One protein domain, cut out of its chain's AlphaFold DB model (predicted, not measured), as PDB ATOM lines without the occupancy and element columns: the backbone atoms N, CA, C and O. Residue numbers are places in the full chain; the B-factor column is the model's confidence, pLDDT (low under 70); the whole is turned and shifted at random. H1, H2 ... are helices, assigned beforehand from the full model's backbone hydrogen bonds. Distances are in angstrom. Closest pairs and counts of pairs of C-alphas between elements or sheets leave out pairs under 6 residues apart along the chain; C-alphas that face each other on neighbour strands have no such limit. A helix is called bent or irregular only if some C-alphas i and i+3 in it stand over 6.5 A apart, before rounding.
ATOM      1  N   ASN A 372      76.870  45.334 309.479       87.31
ATOM      2  CA  ASN A 372      75.582  45.089 308.816       87.31
ATOM      3  C   ASN A 372      75.183  46.274 307.919       87.31
ATOM      4  O   ASN A 372      74.005  46.644 307.853       87.31
ATOM      5  N   THR A 373      76.172  46.884 307.255       89.00
ATOM      6  CA  THR A 373      76.049  48.190 306.583       89.00
ATOM      7  C   THR A 373      74.847  48.251 305.635       89.00
ATOM      8  O   THR A 373      74.078  49.211 305.687       89.00
ATOM      9  N   ASP A 374      74.612  47.208 304.837       88.25
ATOM     10  CA  ASP A 374      73.520  47.163 303.851       88.25
ATOM     11  C   ASP A 374      72.111  47.237 304.472       88.25
ATOM     12  O   ASP A 374      71.187  47.796 303.878       88.25
ATOM     13  N   ILE A 375      71.940  46.680 305.676       89.06
ATOM     14  CA  ILE A 375      70.668  46.687 306.413       89.06
ATOM     15  C   ILE A 375      70.540  47.992 307.210       89.06
ATOM     16  O   ILE A 375      69.459  48.583 307.262       89.06
ATOM     17  N   ALA A 376      71.640  48.456 307.806       89.38
ATOM     18  CA  ALA A 376      71.676  49.664 308.624       89.38
ATOM     19  C   ALA A 376      71.491  50.952 307.807       89.38
ATOM     20  O   ALA A 376      70.808  51.873 308.254       89.38
ATOM     21  N   LEU A 377      72.040  51.012 306.591       89.06
ATOM     22  CA  LEU A 377      71.918  52.163 305.691       89.06
ATOM     23  C   LEU A 377      70.689  52.092 304.769       89.06
ATOM     24  O   LEU A 377      70.599  52.839 303.793       89.06
ATOM     25  N   HIS A 378      69.717  51.225 305.064       85.06
ATOM     26  CA  HIS A 378      68.480  51.169 304.293       85.06
ATOM     27  C   HIS A 378      67.697  52.494 304.388       85.06
ATOM     28  O   HIS A 378      67.658  53.138 305.438       85.06
ATOM     29  N   ALA A 379      67.028  52.878 303.293       71.50
ATOM     30  CA  ALA A 379      66.455  54.214 303.076       71.50
ATOM     31  C   ALA A 379      65.564  54.748 304.217       71.50
ATOM     32  O   ALA A 379      65.538  55.952 304.460       71.50
ATOM     33  N   ASN A 380      64.865  53.863 304.934       75.00
ATOM     34  CA  ASN A 380      63.996  54.228 306.055       75.00
ATOM     35  C   ASN A 380      64.761  54.469 307.371       75.00
ATOM     36  O   ASN A 380      64.372  55.340 308.140       75.00
ATOM     37  N   ALA A 381      65.835  53.717 307.645       76.75
ATOM     38  CA  ALA A 381      66.547  53.753 308.931       76.75
ATOM     39  C   ALA A 381      67.383  55.032 309.095       76.75
ATOM     40  O   ALA A 381      67.444  55.634 310.162       76.75
ATOM     41  N   ILE A 382      67.981  55.484 307.997       85.62
ATOM     42  CA  ILE A 382      68.723  56.744 307.918       85.62
ATOM     43  C   ILE A 382      67.819  57.977 307.869       85.62
ATOM     44  O   ILE A 382      68.308  59.076 308.099       85.62
ATOM     45  N   ALA A 383      66.537  57.844 307.507       83.06
ATOM     46  CA  ALA A 383      65.740  58.982 307.053       83.06
ATOM     47  C   ALA A 383      65.685  60.113 308.090       83.06
ATOM     48  O   ALA A 383      65.827  61.281 307.717       83.06
ATOM     49  N   ASP A 384      65.480  59.775 309.366       82.75
ATOM     50  CA  ASP A 384      65.220  60.703 310.479       82.75
ATOM     51  C   ASP A 384      66.458  61.214 311.239       82.75
ATOM     52  O   ASP A 384      66.302  61.997 312.178       82.75
ATOM     53  N   ILE A 385      67.679  60.868 310.816       90.25
ATOM     54  CA  ILE A 385      68.903  61.374 311.463       90.25
ATOM     55  C   ILE A 385      69.232  62.827 311.085       90.25
ATOM     56  O   ILE A 385      68.843  63.348 310.035       90.25
ATOM     57  N   ASP A 386      70.006  63.491 311.940       88.88
ATOM     58  CA  ASP A 386      70.620  64.784 311.656       88.88
ATOM     59  C   ASP A 386      71.782  64.674 310.647       88.88
ATOM     60  O   ASP A 386      72.362  63.607 310.427       88.88
ATOM     61  N   ARG A 387      72.153  65.810 310.042       89.56
ATOM     62  CA  ARG A 387      73.237  65.869 309.046       89.56
ATOM     63  C   ARG A 387      74.581  65.411 309.624       89.56
ATOM     64  O   ARG A 387      75.364  64.812 308.895       89.56
ATOM     65  N   ASP A 388      74.846  65.673 310.899       90.12
ATOM     66  CA  ASP A 388      76.156  65.412 311.493       90.12
ATOM     67  C   ASP A 388      76.296  63.922 311.851       90.12
ATOM     68  O   ASP A 388      77.368  63.348 311.669       90.12
ATOM     69  N   THR A 389      75.203  63.241 312.227       91.56
ATOM     70  CA  THR A 389      75.150  61.770 312.275       91.56
ATOM     71  C   THR A 389      75.365  61.176 310.883       91.56
ATOM     72  O   THR A 389      76.182  60.267 310.758       91.56
ATOM     73  N   LEU A 390      74.724  61.700 309.827       91.75
ATOM     74  CA  LEU A 390      74.963  61.213 308.458       91.75
ATOM     75  C   LEU A 390      76.443  61.353 308.060       91.75
ATOM     76  O   LEU A 390      77.037  60.390 307.586       91.75
ATOM     77  N   ILE A 391      77.050  62.522 308.286       90.62
ATOM     78  CA  ILE A 391      78.475  62.777 308.008       90.62
ATOM     79  C   ILE A 391      79.364  61.797 308.788       90.62
ATOM     80  O   ILE A 391      80.241  61.169 308.198       90.62
ATOM     81  N   ASN A 392      79.104  61.608 310.083       89.38
ATOM     82  CA  ASN A 392      79.899  60.721 310.936       89.38
ATOM     83  C   ASN A 392      79.714  59.229 310.617       89.38
ATOM     84  O   ASN A 392      80.611  58.443 310.900       89.38
ATOM     85  N   VAL A 393      78.574  58.822 310.049       91.00
ATOM     86  CA  VAL A 393      78.355  57.450 309.563       91.00
ATOM     87  C   VAL A 393      79.032  57.258 308.207       91.00
ATOM     88  O   VAL A 393      79.865  56.367 308.069       91.00
ATOM     89  N   LEU A 394      78.752  58.116 307.219       88.88
ATOM     90  CA  LEU A 394      79.310  57.979 305.869       88.88
ATOM     91  C   LEU A 394      80.829  58.202 305.822       88.88
ATOM     92  O   LEU A 394      81.507  57.618 304.981       88.88
ATOM     93  N   GLY A 395      81.394  59.000 306.732       86.06
ATOM     94  CA  GLY A 395      82.837  59.229 306.817       86.06
ATOM     95  C   GLY A 395      83.659  57.984 307.176       86.06
ATOM     96  O   GLY A 395      84.855  57.951 306.891       86.06
ATOM     97  N   ARG A 396      83.042  56.943 307.753       84.69
ATOM     98  CA  ARG A 396      83.743  55.751 308.257       84.69
ATOM     99  C   ARG A 396      84.433  54.951 307.145       84.69
ATOM    100  O   ARG A 396      83.900  54.746 306.049       84.69
ATOM    101  N   ASN A 397      85.621  54.454 307.484       79.62
ATOM    102  CA  ASN A 397      86.409  53.512 306.682       79.62
ATOM    103  C   ASN A 397      86.006  52.051 306.963       79.62
ATOM    104  O   ASN A 397      86.224  51.169 306.136       79.62
ATOM    105  N   GLN A 398      85.401  51.818 308.129       81.00
ATOM    106  CA  GLN A 398      85.038  50.519 308.693       81.00
ATOM    107  C   GLN A 398      83.703  49.960 308.172       81.00
ATOM    108  O   GLN A 398      83.406  48.799 308.435       81.00
ATOM    109  N   LEU A 399      82.924  50.748 307.417       83.50
ATOM    110  CA  LEU A 399      81.717  50.257 306.744       83.50
ATOM    111  C   LEU A 399      82.072  49.128 305.768       83.50
ATOM    112  O   LEU A 399      82.939  49.307 304.907       83.50
ATOM    113  N   ASP A 400      81.329  48.027 305.860       79.69
ATOM    114  CA  ASP A 400      81.419  46.845 304.998       79.69
ATOM    115  C   ASP A 400      80.132  46.705 304.156       79.69
ATOM    116  O   ASP A 400      79.277  45.868 304.453       79.69
ATOM    117  N   PRO A 401      79.913  47.585 303.153       84.69
ATOM    118  CA  PRO A 401      78.791  47.456 302.233       84.69
ATOM    119  C   PRO A 401      79.089  46.423 301.138       84.69
ATOM    120  O   PRO A 401      80.219  46.352 300.634       84.69
ATOM    121  N   SER A 402      78.049  45.743 300.644       82.19
ATOM    122  CA  SER A 402      78.153  44.957 299.402       82.19
ATOM    123  C   SER A 402      78.496  45.841 298.196       82.19
ATOM    124  O   SER A 402      79.146  45.392 297.251       82.19
ATOM    125  N   SER A 403      78.055  47.105 298.219       82.94
ATOM    126  CA  SER A 403      78.282  48.086 297.158       82.94
ATOM    127  C   SER A 403      78.251  49.527 297.671       82.94
ATOM    128  O   SER A 403      77.374  49.910 298.444       82.94
ATOM    129  N   GLU A 404      79.142  50.372 297.149       86.75
ATOM    130  CA  GLU A 404      79.107  51.826 297.360       86.75
ATOM    131  C   GLU A 404      77.791  52.460 296.853       86.75
ATOM    132  O   GLU A 404      77.362  53.503 297.350       86.75
ATOM    133  N   LEU A 405      77.094  51.808 295.913       86.25
ATOM    134  CA  LEU A 405      75.774  52.230 295.437       86.25
ATOM    135  C   LEU A 405      74.731  52.279 296.570       86.25
ATOM    136  O   LEU A 405      73.831  53.117 296.543       86.25
ATOM    137  N   ILE A 406      74.876  51.438 297.600       88.62
ATOM    138  CA  ILE A 406      73.989  51.430 298.773       88.62
ATOM    139  C   ILE A 406      74.208  52.697 299.607       88.62
ATOM    140  O   ILE A 406      73.241  53.370 299.959       88.62
ATOM    141  N   ILE A 407      75.467  53.093 299.827       89.50
ATOM    142  CA  ILE A 407      75.833  54.367 300.474       89.50
ATOM    143  C   ILE A 407      75.303  55.569 299.673       89.50
ATOM    144  O   ILE A 407      74.789  56.529 300.252       89.50
ATOM    145  N   PHE A 408      75.352  55.503 298.341       90.19
ATOM    146  CA  PHE A 408      74.791  56.541 297.478       90.19
ATOM    147  C   PHE A 408      73.256  56.639 297.568       90.19
ATOM    148  O   PHE A 408      72.710  57.733 297.740       90.19
ATOM    149  N   HIS A 409      72.545  55.508 297.496       89.75
ATOM    150  CA  HIS A 409      71.093  55.469 297.676       89.75
ATOM    151  C   HIS A 409      70.672  55.930 299.075       89.75
ATOM    152  O   HIS A 409      69.678  56.650 299.199       89.75
ATOM    153  N   ALA A 410      71.456  55.595 300.101       90.81
ATOM    154  CA  ALA A 410      71.252  56.065 301.460       90.81
ATOM    155  C   ALA A 410      71.331  57.603 301.538       90.81
ATOM    156  O   ALA A 410      70.368  58.271 301.927       90.81
ATOM    157  N   ALA A 411      72.440  58.189 301.078       91.31
ATOM    158  CA  ALA A 411      72.614  59.640 301.044       91.31
ATOM    159  C   ALA A 411      71.468  60.343 300.286       91.31
ATOM    160  O   ALA A 411      70.907  61.328 300.775       91.31
ATOM    161  N   LYS A 412      71.057  59.801 299.130       89.44
ATOM    162  CA  LYS A 412      69.917  60.313 298.357       89.44
ATOM    163  C   LYS A 412      68.607  60.296 299.159       89.44
ATOM    164  O   LYS A 412      67.943  61.329 299.228       89.44
ATOM    165  N   ALA A 413      68.245  59.168 299.771       90.25
ATOM    166  CA  ALA A 413      66.988  59.037 300.511       90.25
ATOM    167  C   ALA A 413      66.926  59.980 301.728       90.25
ATOM    168  O   ALA A 413      65.899  60.620 301.964       90.25
ATOM    169  N   TRP A 414      68.041  60.159 302.448       93.00
ATOM    170  CA  TRP A 414      68.127  61.170 303.508       93.00
ATOM    171  C   TRP A 414      67.922  62.596 302.967       93.00
ATOM    172  O   TRP A 414      67.212  63.397 303.578       93.00
ATOM    173  N   ALA A 415      68.492  62.924 301.803       91.31
ATOM    174  CA  ALA A 415      68.332  64.243 301.191       91.31
ATOM    175  C   ALA A 415      66.877  64.522 300.768       91.31
ATOM    176  O   ALA A 415      66.383  65.636 300.960       91.31
ATOM    177  N   GLU A 416      66.173  63.515 300.243       90.12
ATOM    178  CA  GLU A 416      64.746  63.584 299.895       90.12
ATOM    179  C   GLU A 416      63.865  63.747 301.151       90.12
ATOM    180  O   GLU A 416      62.966  64.598 301.181       90.12
ATOM    181  N   ALA A 417      64.182  63.024 302.231       90.31
ATOM    182  CA  ALA A 417      63.523  63.171 303.528       90.31
ATOM    183  C   ALA A 417      63.750  64.566 304.144       90.31
ATOM    184  O   ALA A 417      62.804  65.212 304.599       90.31
ATOM    185  N   GLU A 418      64.976  65.092 304.117       89.81
ATOM    186  CA  GLU A 418      65.295  66.393 304.712       89.81
ATOM    187  C   GLU A 418      64.792  67.582 303.863       89.81
ATOM    188  O   GLU A 418      64.402  68.610 304.425       89.81
ATOM    189  N   CYS A 419      64.696  67.447 302.533       90.50
ATOM    190  CA  CYS A 419      63.909  68.362 301.691       90.50
ATOM    191  C   CYS A 419      62.436  68.385 302.133       90.50
ATOM    192  O   CYS A 419      61.870  69.460 302.356       90.50
ATOM    193  N   SER A 420      61.850  67.206 302.364       90.00
ATOM    194  CA  SER A 420      60.468  67.060 302.833       90.00
ATOM    195  C   SER A 420      60.252  67.679 304.225       90.00
ATOM    196  O   SER A 420      59.272  68.400 304.422       90.00
ATOM    197  N   ARG A 421      61.193  67.513 305.172       88.06
ATOM    198  CA  ARG A 421      61.160  68.183 306.496       88.06
ATOM    199  C   ARG A 421      61.286  69.701 306.420       88.06
ATOM    200  O   ARG A 421      60.757  70.394 307.285       88.06
ATOM    201  N   LYS A 422      61.994  70.223 305.418       88.12
ATOM    202  CA  LYS A 422      62.132  71.669 305.172       88.12
ATOM    203  C   LYS A 422      60.967  72.259 304.374       88.12
ATOM    204  O   LYS A 422      60.937  73.473 304.195       88.12
ATOM    205  N   HIS A 423      60.025  71.430 303.911       88.31
ATOM    206  CA  HIS A 423      58.953  71.804 302.980       88.31
ATOM    207  C   HIS A 423      59.484  72.418 301.668       88.31
ATOM    208  O   HIS A 423      58.906  73.351 301.112       88.31
ATOM    209  N   ILE A 424      60.604  71.879 301.173       91.56
ATOM    210  CA  ILE A 424      61.272  72.283 299.931       91.56
ATOM    211  C   ILE A 424      61.088  71.175 298.887       91.56
ATOM    212  O   ILE A 424      61.228  69.994 299.200       91.56
ATOM    213  N   GLN A 425      60.801  71.548 297.636       86.56
ATOM    214  CA  GLN A 425      60.666  70.584 296.538       86.56
ATOM    215  C   GLN A 425      61.994  69.837 296.286       86.56
ATOM    216  O   GLN A 425      63.033  70.505 296.187       86.56
ATOM    217  N   PRO A 426      61.989  68.496 296.136       84.56
ATOM    218  CA  PRO A 426      63.192  67.674 295.974       84.56
ATOM    219  C   PRO A 426      63.766  67.758 294.546       84.56
ATOM    220  O   PRO A 426      63.854  66.774 293.818       84.56
ATOM    221  N   THR A 427      64.161  68.959 294.124       86.31
ATOM    222  CA  THR A 427      64.945  69.164 292.898       86.31
ATOM    223  C   THR A 427      66.407  68.782 293.139       86.31
ATOM    224  O   THR A 427      66.900  68.896 294.260       86.31
ATOM    225  N   VAL A 428      67.131  68.396 292.083       84.44
ATOM    226  CA  VAL A 428      68.570  68.050 292.138       84.44
ATOM    227  C   VAL A 428      69.393  69.096 292.900       84.44
ATOM    228  O   VAL A 428      70.187  68.754 293.775       84.44
ATOM    229  N   GLU A 429      69.168  70.380 292.618       85.38
ATOM    230  CA  GLU A 429      69.873  71.486 293.272       85.38
ATOM    231  C   GLU A 429      69.588  71.544 294.785       85.38
ATOM    232  O   GLU A 429      70.502  71.745 295.589       85.38
ATOM    233  N   ASN A 430      68.336  71.315 295.194       87.00
ATOM    234  CA  ASN A 430      67.941  71.292 296.602       87.00
ATOM    235  C   ASN A 430      68.470  70.045 297.325       87.00
ATOM    236  O   ASN A 430      68.917  70.158 298.464       87.00
ATOM    237  N   LEU A 431      68.505  68.886 296.660       86.44
ATOM    238  CA  LEU A 431      69.104  67.660 297.197       86.44
ATOM    239  C   LEU A 431      70.610  67.840 297.436       86.44
ATOM    240  O   LEU A 431      71.085  67.569 298.540       86.44
ATOM    241  N   ARG A 432      71.352  68.413 296.473       87.12
ATOM    242  CA  ARG A 432      72.777  68.759 296.649       87.12
ATOM    243  C   ARG A 432      72.995  69.777 297.777       87.12
ATOM    244  O   ARG A 432      73.901  69.595 298.585       87.12
ATOM    245  N   LYS A 433      72.136  70.799 297.910       86.88
ATOM    246  CA  LYS A 433      72.160  71.760 299.040       86.88
ATOM    247  C   LYS A 433      71.812  71.120 300.395       86.88
ATOM    248  O   LYS A 433      72.300  71.572 301.435       86.88
ATOM    249  N   CYS A 434      70.980  70.078 300.412       87.00
ATOM    250  CA  CYS A 434      70.679  69.304 301.616       87.00
ATOM    251  C   CYS A 434      71.850  68.403 302.025       87.00
ATOM    252  O   CYS A 434      72.199  68.418 303.207       87.00
ATOM    253  N   LEU A 435      72.504  67.717 301.083       85.56
ATOM    254  CA  LEU A 435      73.710  66.917 301.337       85.56
ATOM    255  C   LEU A 435      74.900  67.775 301.784       85.56
ATOM    256  O   LEU A 435      75.462  67.545 302.856       85.56
ATOM    257  N   GLY A 436      75.268  68.784 300.992       86.25
ATOM    258  CA  GLY A 436      76.502  69.544 301.194       86.25
ATOM    259  C   GLY A 436      77.722  68.607 301.262       86.25
ATOM    260  O   GLY A 436      77.874  67.778 300.363       86.25
ATOM    261  N   PRO A 437      78.554  68.673 302.321       84.12
ATOM    262  CA  PRO A 437      79.788  67.885 302.417       84.12
ATOM    263  C   PRO A 437      79.554  66.367 302.454       84.12
ATOM    264  O   PRO A 437      80.455  65.611 302.112       84.12
ATOM    265  N   ALA A 438      78.347  65.894 302.796       85.31
ATOM    266  CA  ALA A 438      78.030  64.463 302.762       85.31
ATOM    267  C   ALA A 438      78.155  63.846 301.351       85.31
ATOM    268  O   ALA A 438      78.360  62.642 301.233       85.31
ATOM    269  N   MET A 439      78.080  64.660 300.288       85.25
ATOM    270  CA  MET A 439      78.289  64.219 298.903       85.25
ATOM    271  C   MET A 439      79.751  63.828 298.618       85.25
ATOM    272  O   MET A 439      80.002  62.941 297.808       85.25
ATOM    273  N   GLU A 440      80.717  64.456 299.296       82.44
ATOM    274  CA  GLU A 440      82.160  64.217 299.111       82.44
ATOM    275  C   GLU A 440      82.652  62.954 299.851       82.44
ATOM    276  O   GLU A 440      83.762  62.484 299.618       82.44
ATOM    277  N   LEU A 441      81.816  62.373 300.723       84.69
ATOM    278  CA  LEU A 441      82.094  61.135 301.468       84.69
ATOM    279  C   LEU A 441      81.724  59.858 300.685       84.69
ATOM    280  O   LEU A 441      82.005  58.741 301.141       84.69
ATOM    281  N   ILE A 442      81.077  60.024 299.526       86.44
ATOM    282  CA  ILE A 442      80.648  58.947 298.633       86.44
ATOM    283  C   ILE A 442      81.786  58.657 297.651       86.44
ATOM    284  O   ILE A 442      82.222  59.516 296.882       86.44
ATOM    285  N   ARG A 443      82.297  57.432 297.698       84.00
ATOM    286  CA  ARG A 443      83.554  57.015 297.071       84.00
ATOM    287  C   ARG A 443      83.275  56.387 295.710       84.00
ATOM    288  O   ARG A 443      83.533  55.209 295.505       84.00
ATOM    289  N   PHE A 444      82.734  57.170 294.771       83.06
ATOM    290  CA  PHE A 444      82.331  56.692 293.433       83.06
ATOM    291  C   PHE A 444      83.451  55.960 292.659       83.06
ATOM    292  O   PHE A 444      83.168  55.126 291.806       83.06
ATOM    293  N   SER A 445      84.717  56.212 293.001       74.81
ATOM    294  CA  SER A 445      85.908  55.488 292.531       74.81
ATOM    295  C   SER A 445      85.984  54.003 292.957       74.81
ATOM    296  O   SER A 445      86.808  53.261 292.420       74.81
ATOM    297  N   LEU A 446      85.125  53.553 293.883       75.38
ATOM    298  CA  LEU A 446      84.971  52.159 294.336       75.38
ATOM    299  C   LEU A 446      83.761  51.429 293.714       75.38
ATOM    300  O   LEU A 446      83.559  50.247 294.004       75.38
ATOM    301  N   MET A 447      82.949  52.110 292.897       78.00
ATOM    302  CA  MET A 447      81.851  51.495 292.139       78.00
ATOM    303  C   MET A 447      82.380  50.784 290.888       78.00
ATOM    304  O   MET A 447      83.363  51.219 290.286       78.00
ATOM    305  N   ASP A 448      81.696  49.730 290.445       77.69
ATOM    306  CA  ASP A 448      81.834  49.249 289.068       77.69
ATOM    307  C   ASP A 448      81.058  50.142 288.074       77.69
ATOM    308  O   ASP A 448      80.310  51.044 288.456       77.69
ATOM    309  N   VAL A 449      81.253  49.927 286.769       82.06
ATOM    310  CA  VAL A 449      80.685  50.795 285.719       82.06
ATOM    311  C   VAL A 449      79.148  50.721 285.658       82.06
ATOM    312  O   VAL A 449      78.504  51.698 285.271       82.06
ATOM    313  N   ASN A 450      78.536  49.608 286.073       82.69
ATOM    314  CA  ASN A 450      77.080  49.442 286.115       82.69
ATOM    315  C   ASN A 450      76.490  50.135 287.355       82.69
ATOM    316  O   ASN A 450      75.541  50.913 287.244       82.69
ATOM    317  N   GLU A 451      77.099  49.923 288.522       84.62
ATOM    318  CA  GLU A 451      76.768  50.638 289.760       84.62
ATOM    319  C   GLU A 451      76.886  52.156 289.573       84.62
ATOM    320  O   GLU A 451      75.964  52.911 289.896       84.62
ATOM    321  N   PHE A 452      77.985  52.607 288.963       87.75
ATOM    322  CA  PHE A 452      78.185  54.012 288.648       87.75
ATOM    323  C   PHE A 452      77.184  54.527 287.604       87.75
ATOM    324  O   PHE A 452      76.666  55.633 287.750       87.75
ATOM    325  N   GLY A 453      76.837  53.728 286.591       85.56
ATOM    326  CA  GLY A 453      75.793  54.065 285.618       85.56
ATOM    327  C   GLY A 453      74.424  54.307 286.268       85.56
ATOM    328  O   GLY A 453      73.716  55.247 285.896       85.56
ATOM    329  N   GLN A 454      74.071  53.526 287.293       87.12
ATOM    330  CA  GLN A 454      72.854  53.726 288.089       87.12
ATOM    331  C   GLN A 454      72.940  54.993 288.958       87.12
ATOM    332  O   GLN A 454      71.984  55.774 289.007       87.12
ATOM    333  N   ALA A 455      74.096  55.260 289.577       86.56
ATOM    334  CA  ALA A 455      74.329  56.488 290.337       86.56
ATOM    335  C   ALA A 455      74.259  57.749 289.450       86.56
ATOM    336  O   ALA A 455      73.561  58.706 289.791       86.56
ATOM    337  N   ALA A 456      74.891  57.733 288.274       85.88
ATOM    338  CA  ALA A 456      74.845  58.806 287.279       85.88
ATOM    339  C   ALA A 456      73.416  59.056 286.757       85.88
ATOM    340  O   ALA A 456      72.968  60.203 286.689       85.88
ATOM    341  N   SER A 457      72.657  57.987 286.486       85.38
ATOM    342  CA  SER A 457      71.257  58.064 286.027       85.38
ATOM    343  C   SER A 457      70.323  58.775 287.017       85.38
ATOM    344  O   SER A 457      69.286  59.307 286.620       85.38
ATOM    345  N   SER A 458      70.685  58.854 288.302       80.25
ATOM    346  CA  SER A 458      69.906  59.574 289.321       80.25
ATOM    347  C   SER A 458      69.860  61.101 289.141       80.25
ATOM    348  O   SER A 458      69.097  61.765 289.843       80.25
ATOM    349  N   SER A 459      70.682  61.656 288.239       77.81
ATOM    350  CA  SER A 459      70.859  63.098 287.996       77.81
ATOM    351  C   SER A 459      71.394  63.918 289.184       77.81
ATOM    352  O   SER A 459      71.374  65.143 289.124       77.81
ATOM    353  N   LEU A 460      71.896  63.290 290.260       83.81
ATOM    354  CA  LEU A 460      72.549  64.016 291.363       83.81
ATOM    355  C   LEU A 460      73.965  64.505 291.021       83.81
ATOM    356  O   LEU A 460      74.403  65.503 291.594       83.81
ATOM    357  N   LEU A 461      74.664  63.832 290.104       85.00
ATOM    358  CA  LEU A 461      75.984  64.220 289.590       85.00
ATOM    359  C   LEU A 461      75.842  65.131 288.358       85.00
ATOM    360  O   LEU A 461      74.898  64.982 287.581       85.00
ATOM    361  N   THR A 462      76.777  66.061 288.155       85.81
ATOM    362  CA  THR A 462      76.853  66.854 286.914       85.81
ATOM    363  C   THR A 462      77.485  66.042 285.779       85.81
ATOM    364  O   THR A 462      78.192  65.069 286.019       85.81
ATOM    365  N   TYR A 463      77.301  66.461 284.523       85.44
ATOM    366  CA  TYR A 463      77.962  65.810 283.379       85.44
ATOM    367  C   TYR A 463      79.499  65.848 283.455       85.44
ATOM    368  O   TYR A 463      80.154  64.929 282.975       85.44
ATOM    369  N   GLU A 464      80.069  66.877 284.086       86.50
ATOM    370  CA  GLU A 464      81.510  66.996 284.345       86.50
ATOM    371  C   GLU A 464      81.976  65.968 285.389       86.50
ATOM    372  O   GLU A 464      82.944  65.250 285.164       86.50
ATOM    373  N   GLU A 465      81.234  65.823 286.488       87.69
ATOM    374  CA  GLU A 465      81.493  64.818 287.529       87.69
ATOM    375  C   GLU A 465      81.326  63.388 287.007       87.69
ATOM    376  O   GLU A 465      82.106  62.499 287.350       87.69
ATOM    377  N   ILE A 466      80.330  63.171 286.143       88.06
ATOM    378  CA  ILE A 466      80.115  61.896 285.458       88.06
ATOM    379  C   ILE A 466      81.294  61.590 284.531       88.06
ATOM    380  O   ILE A 466      81.776  60.461 284.541       88.06
ATOM    381  N   ALA A 467      81.797  62.577 283.784       86.31
ATOM    382  CA  ALA A 467      82.970  62.404 282.933       86.31
ATOM    383  C   ALA A 467      84.247  62.118 283.745       86.31
ATOM    384  O   ALA A 467      84.956  61.171 283.414       86.31
ATOM    385  N   GLU A 468      84.522  62.861 284.825       86.69
ATOM    386  CA  GLU A 468      85.681  62.616 285.703       86.69
ATOM    387  C   GLU A 468      85.681  61.200 286.282       86.69
ATOM    388  O   GLU A 468      86.678  60.484 286.166       86.69
ATOM    389  N   VAL A 469      84.569  60.767 286.885       84.81
ATOM    390  CA  VAL A 469      84.488  59.426 287.478       84.81
ATOM    391  C   VAL A 469      84.514  58.349 286.394       84.81
ATOM    392  O   VAL A 469      85.229  57.364 286.549       84.81
ATOM    393  N   PHE A 470      83.809  58.525 285.272       85.38
ATOM    394  CA  PHE A 470      83.826  57.543 284.186       85.38
ATOM    395  C   PHE A 470      85.233  57.370 283.595       85.38
ATOM    396  O   PHE A 470      85.671  56.238 283.387       85.38
ATOM    397  N   LEU A 471      85.982  58.461 283.398       83.69
ATOM    398  CA  LEU A 471      87.385  58.408 282.978       83.69
ATOM    399  C   LEU A 471      88.268  57.740 284.046       83.69
ATOM    400  O   LEU A 471      89.103  56.910 283.704       83.69
ATOM    401  N   HIS A 472      88.055  58.023 285.333       81.06
ATOM    402  CA  HIS A 472      88.765  57.365 286.439       81.06
ATOM    403  C   HIS A 472      88.473  55.853 286.542       81.06
ATOM    404  O   HIS A 472      89.339  55.072 286.941       81.06
ATOM    405  N   LEU A 473      87.272  55.405 286.167       76.88
ATOM    406  CA  LEU A 473      86.915  53.985 286.143       76.88
ATOM    407  C   LEU A 473      87.446  53.259 284.894       76.88
ATOM    408  O   LEU A 473      87.861  52.105 285.013       76.88
ATOM    409  N   THR A 474      87.465  53.916 283.727       78.00
ATOM    410  CA  THR A 474      87.728  53.272 282.420       78.00
ATOM    411  C   THR A 474      89.119  53.514 281.822       78.00
ATOM    412  O   THR A 474      89.583  52.686 281.041       78.00
ATOM    413  N   VAL A 475      89.815  54.604 282.162       76.56
ATOM    414  CA  VAL A 475      91.113  54.967 281.561       76.56
ATOM    415  C   VAL A 475      92.279  54.540 282.458       76.56
ATOM    416  O   VAL A 475      92.203  54.601 283.687       76.56
ATOM    417  N   ARG A 476      93.380  54.103 281.833       69.19
ATOM    418  CA  ARG A 476      94.641  53.733 282.493       69.19
ATOM    419  C   ARG A 476      95.811  54.534 281.893       69.19
ATOM    420  O   ARG A 476      95.899  54.591 280.666       69.19
ATOM    421  N   PRO A 477      96.711  55.124 282.709       70.62
ATOM    422  CA  PRO A 477      96.618  55.271 284.168       70.62
ATOM    423  C   PRO A 477      95.392  56.107 284.575       70.62
ATOM    424  O   PRO A 477      94.920  56.931 283.790       70.62
ATOM    425  N   ARG A 478      94.854  55.873 285.779       67.88
ATOM    426  CA  ARG A 478      93.625  56.538 286.242       67.88
ATOM    427  C   ARG A 478      93.833  58.058 286.359       67.88
ATOM    428  O   ARG A 478      94.708  58.476 287.120       67.88
ATOM    429  N   PRO A 479      93.028  58.902 285.687       75.88
ATOM    430  CA  PRO A 479      93.061  60.346 285.912       75.88
ATOM    431  C   PRO A 479      92.672  60.715 287.355       75.88
ATOM    432  O   PRO A 479      91.879  59.996 287.976       75.88
ATOM    433  N   PRO A 480      93.174  61.837 287.905       73.19
ATOM    434  CA  PRO A 480      92.701  62.349 289.188       73.19
ATOM    435  C   PRO A 480      91.213  62.717 289.098       73.19
ATOM    436  O   PRO A 480      90.749  63.240 288.088       73.19
ATOM    437  N   CYS A 481      90.467  62.450 290.168       74.12
ATOM    438  CA  CYS A 481      89.023  62.664 290.250       74.12
ATOM    439  C   CYS A 481      88.687  63.386 291.558       74.12
ATOM    440  O   CYS A 481      89.284  63.080 292.595       74.12
ATOM    441  N   ARG A 482      87.710  64.303 291.554       74.12
ATOM    442  CA  ARG A 482      87.299  65.015 292.783       74.12
ATOM    443  C   ARG A 482      86.727  64.096 293.878       74.12
ATOM    444  O   ARG A 482      86.750  64.463 295.047       74.12
ATOM    445  N   PHE A 483      86.291  62.887 293.508       72.31
ATOM    446  CA  PHE A 483      85.836  61.811 294.404       72.31
ATOM    447  C   PHE A 483      86.887  60.690 294.590       72.31
ATOM    448  O   PHE A 483      86.544  59.529 294.842       72.31
ATOM    449  N   ALA A 484      88.178  60.996 294.418       58.28
ATOM    450  CA  ALA A 484      89.265  60.066 294.723       58.28
ATOM    451  C   ALA A 484      89.395  59.841 296.244       58.28
ATOM    452  O   ALA A 484      89.335  60.777 297.044       58.28
ATOM    453  N   CYS A 485      89.571  58.582 296.647       58.28
ATOM    454  CA  CYS A 485      89.495  58.150 298.041       58.28
ATOM    455  C   CYS A 485      90.569  58.764 298.956       58.28
ATOM    456  O   CYS A 485      91.734  58.369 298.924       58.28
ATOM    457  N   LYS A 486      90.146  59.620 299.895       56.41
ATOM    458  CA  LYS A 486      90.923  59.949 301.102       56.41
ATOM    459  C   LYS A 486      90.758  58.838 302.147       56.41
ATOM    460  O   LYS A 486      90.044  58.996 303.132       56.41
ATOM    461  N   GLY A 487      91.399  57.698 301.890       55.88
ATOM    462  CA  GLY A 487      91.390  56.523 302.766       55.88
ATOM    463  C   GLY A 487      90.586  55.336 302.228       55.88
ATOM    464  O   GLY A 487      89.708  55.460 301.371       55.88
ATOM    465  N   PHE A 488      90.909  54.156 302.748       63.25
ATOM    466  CA  PHE A 488      90.318  52.874 302.366       63.25
ATOM    467  C   PHE A 488      88.895  52.706 302.942       63.25
ATOM    468  O   PHE A 488      88.628  53.193 304.038       63.25
ATOM    469  N   ARG A 489      87.978  52.023 302.237       68.69
ATOM    470  CA  ARG A 489      86.698  51.548 302.805       68.69
ATOM    471  C   ARG A 489      86.609  50.038 302.618       68.69
ATOM    472  O   ARG A 489      86.795  49.558 301.501       68.69
ATOM    473  N   ALA A 490      86.332  49.312 303.696       60.97
ATOM    474  CA  ALA A 490      86.392  47.853 303.751       60.97
ATOM    475  C   ALA A 490      85.166  47.159 303.134       60.97
ATOM    476  O   ALA A 490      84.510  46.365 303.796       60.97
ATOM    477  N   ASN A 491      84.871  47.438 301.859       65.56
ATOM    478  CA  ASN A 491      83.772  46.783 301.147       65.56
ATOM    479  C   ASN A 491      83.981  45.265 301.036       65.56
ATOM    480  O   ASN A 491      85.116  44.777 300.971       65.56
TER     481      ASN A 491
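AT A GLANCE: This is residues 372 to 491 of the 684 residues of the protein "Hypothetical protein" of Meloidogyne enterolobii (UniProt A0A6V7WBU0). A long helix, H3, runs through the model; H4 crosses its second half at a slant, H2 packs on the later part of H4, and at the first end of H3 the chain adds a pair of helices, H5 and H6, side by side and running opposite ways. The very short H1 sits near the beginning of H3, and after H6 a stretch of 17 residues with no named element, 475 to 491, folds back until the last printed C-alpha is 11.3 A from the first. The printed part has 120 residues with six named helices, H1 to H6 in order along the chain, and no named strand; its class is all helix. It is compact, with a radius of gyration of the C-alphas of 14.0 A, and spans 44 by 30 by 22 A.

HOW THE PARTS SIT: H1, residues 373 to 376, is close but not clearly touching to H3, residues 404 to 421; their closest C-alphas, Asp 374 and Ile 406, are 6.6 A apart. H2, residues 387 to 394, is close but not clearly touching to H3, with C-alphas 394 and 407 closest at 7.4 A, at a shallow tilt of 9 degrees, opposite ways. H4, residues 428 to 441, forms a helical hairpin with H3, at a steep tilt of 45 degrees; H3 touches it with residues 411 to 419 alone, closest at the C-alphas of Ala 415 and Leu 431, 5.3 A. H4 touches H2 with residues 435 to 441 alone, closest at the C-alphas of Ile 391 and Ala 438, 5.5 A, at a steep tilt of 49 degrees, the same way. H5, residues 449 to 457, touches H3 at residues 405 to 408 of H3 alone, closest at the C-alphas of Leu 405 and Glu 451, 6.0 A, at a shallow tilt of 15 degrees, the same way. H6, residues 463 to 474, and H5 form a second helical hairpin and only just touch, with 3 pairs of C-alphas within 8 A; Ala 456 and Ile 466 are the closest, their C-alphas 6.4 A apart, at a shallow tilt of 4 degrees. H6 is apart from H3 and H4. Every O i to N i+4 pair is within hydrogen-bond range in H2, H3, H5 and H6, against 5 of 10 in H4; H1 is too short for such a pair.

IN THESE COORDINATES: H1 begins at C-alpha 373, (76.049, 48.190, 306.583), and is 5.0 A long; H2 is 10.5 A. H3 measures 25.9 A from C-alpha 404, (79.107, 51.826, 297.360), to C-alpha 421. H4 measures 17.8 A and is irregular: C-alphas 434 and 437 are 9.3 A apart. H5 is 11.9 A long, and H6, 15.9 A, ends at C-alpha 474, (87.728, 53.272, 282.420).

THE WHOLE: The two C-alphas farthest apart, His 423 and Pro 477, are 45.2 A apart. The printed part has no cut; the link from H5 to H6 is tight, the other links between helices are short, and no link is long. The mean pLDDT of the printed part is 83.1, and residues 476, 478 and 484 to 491 are under 70.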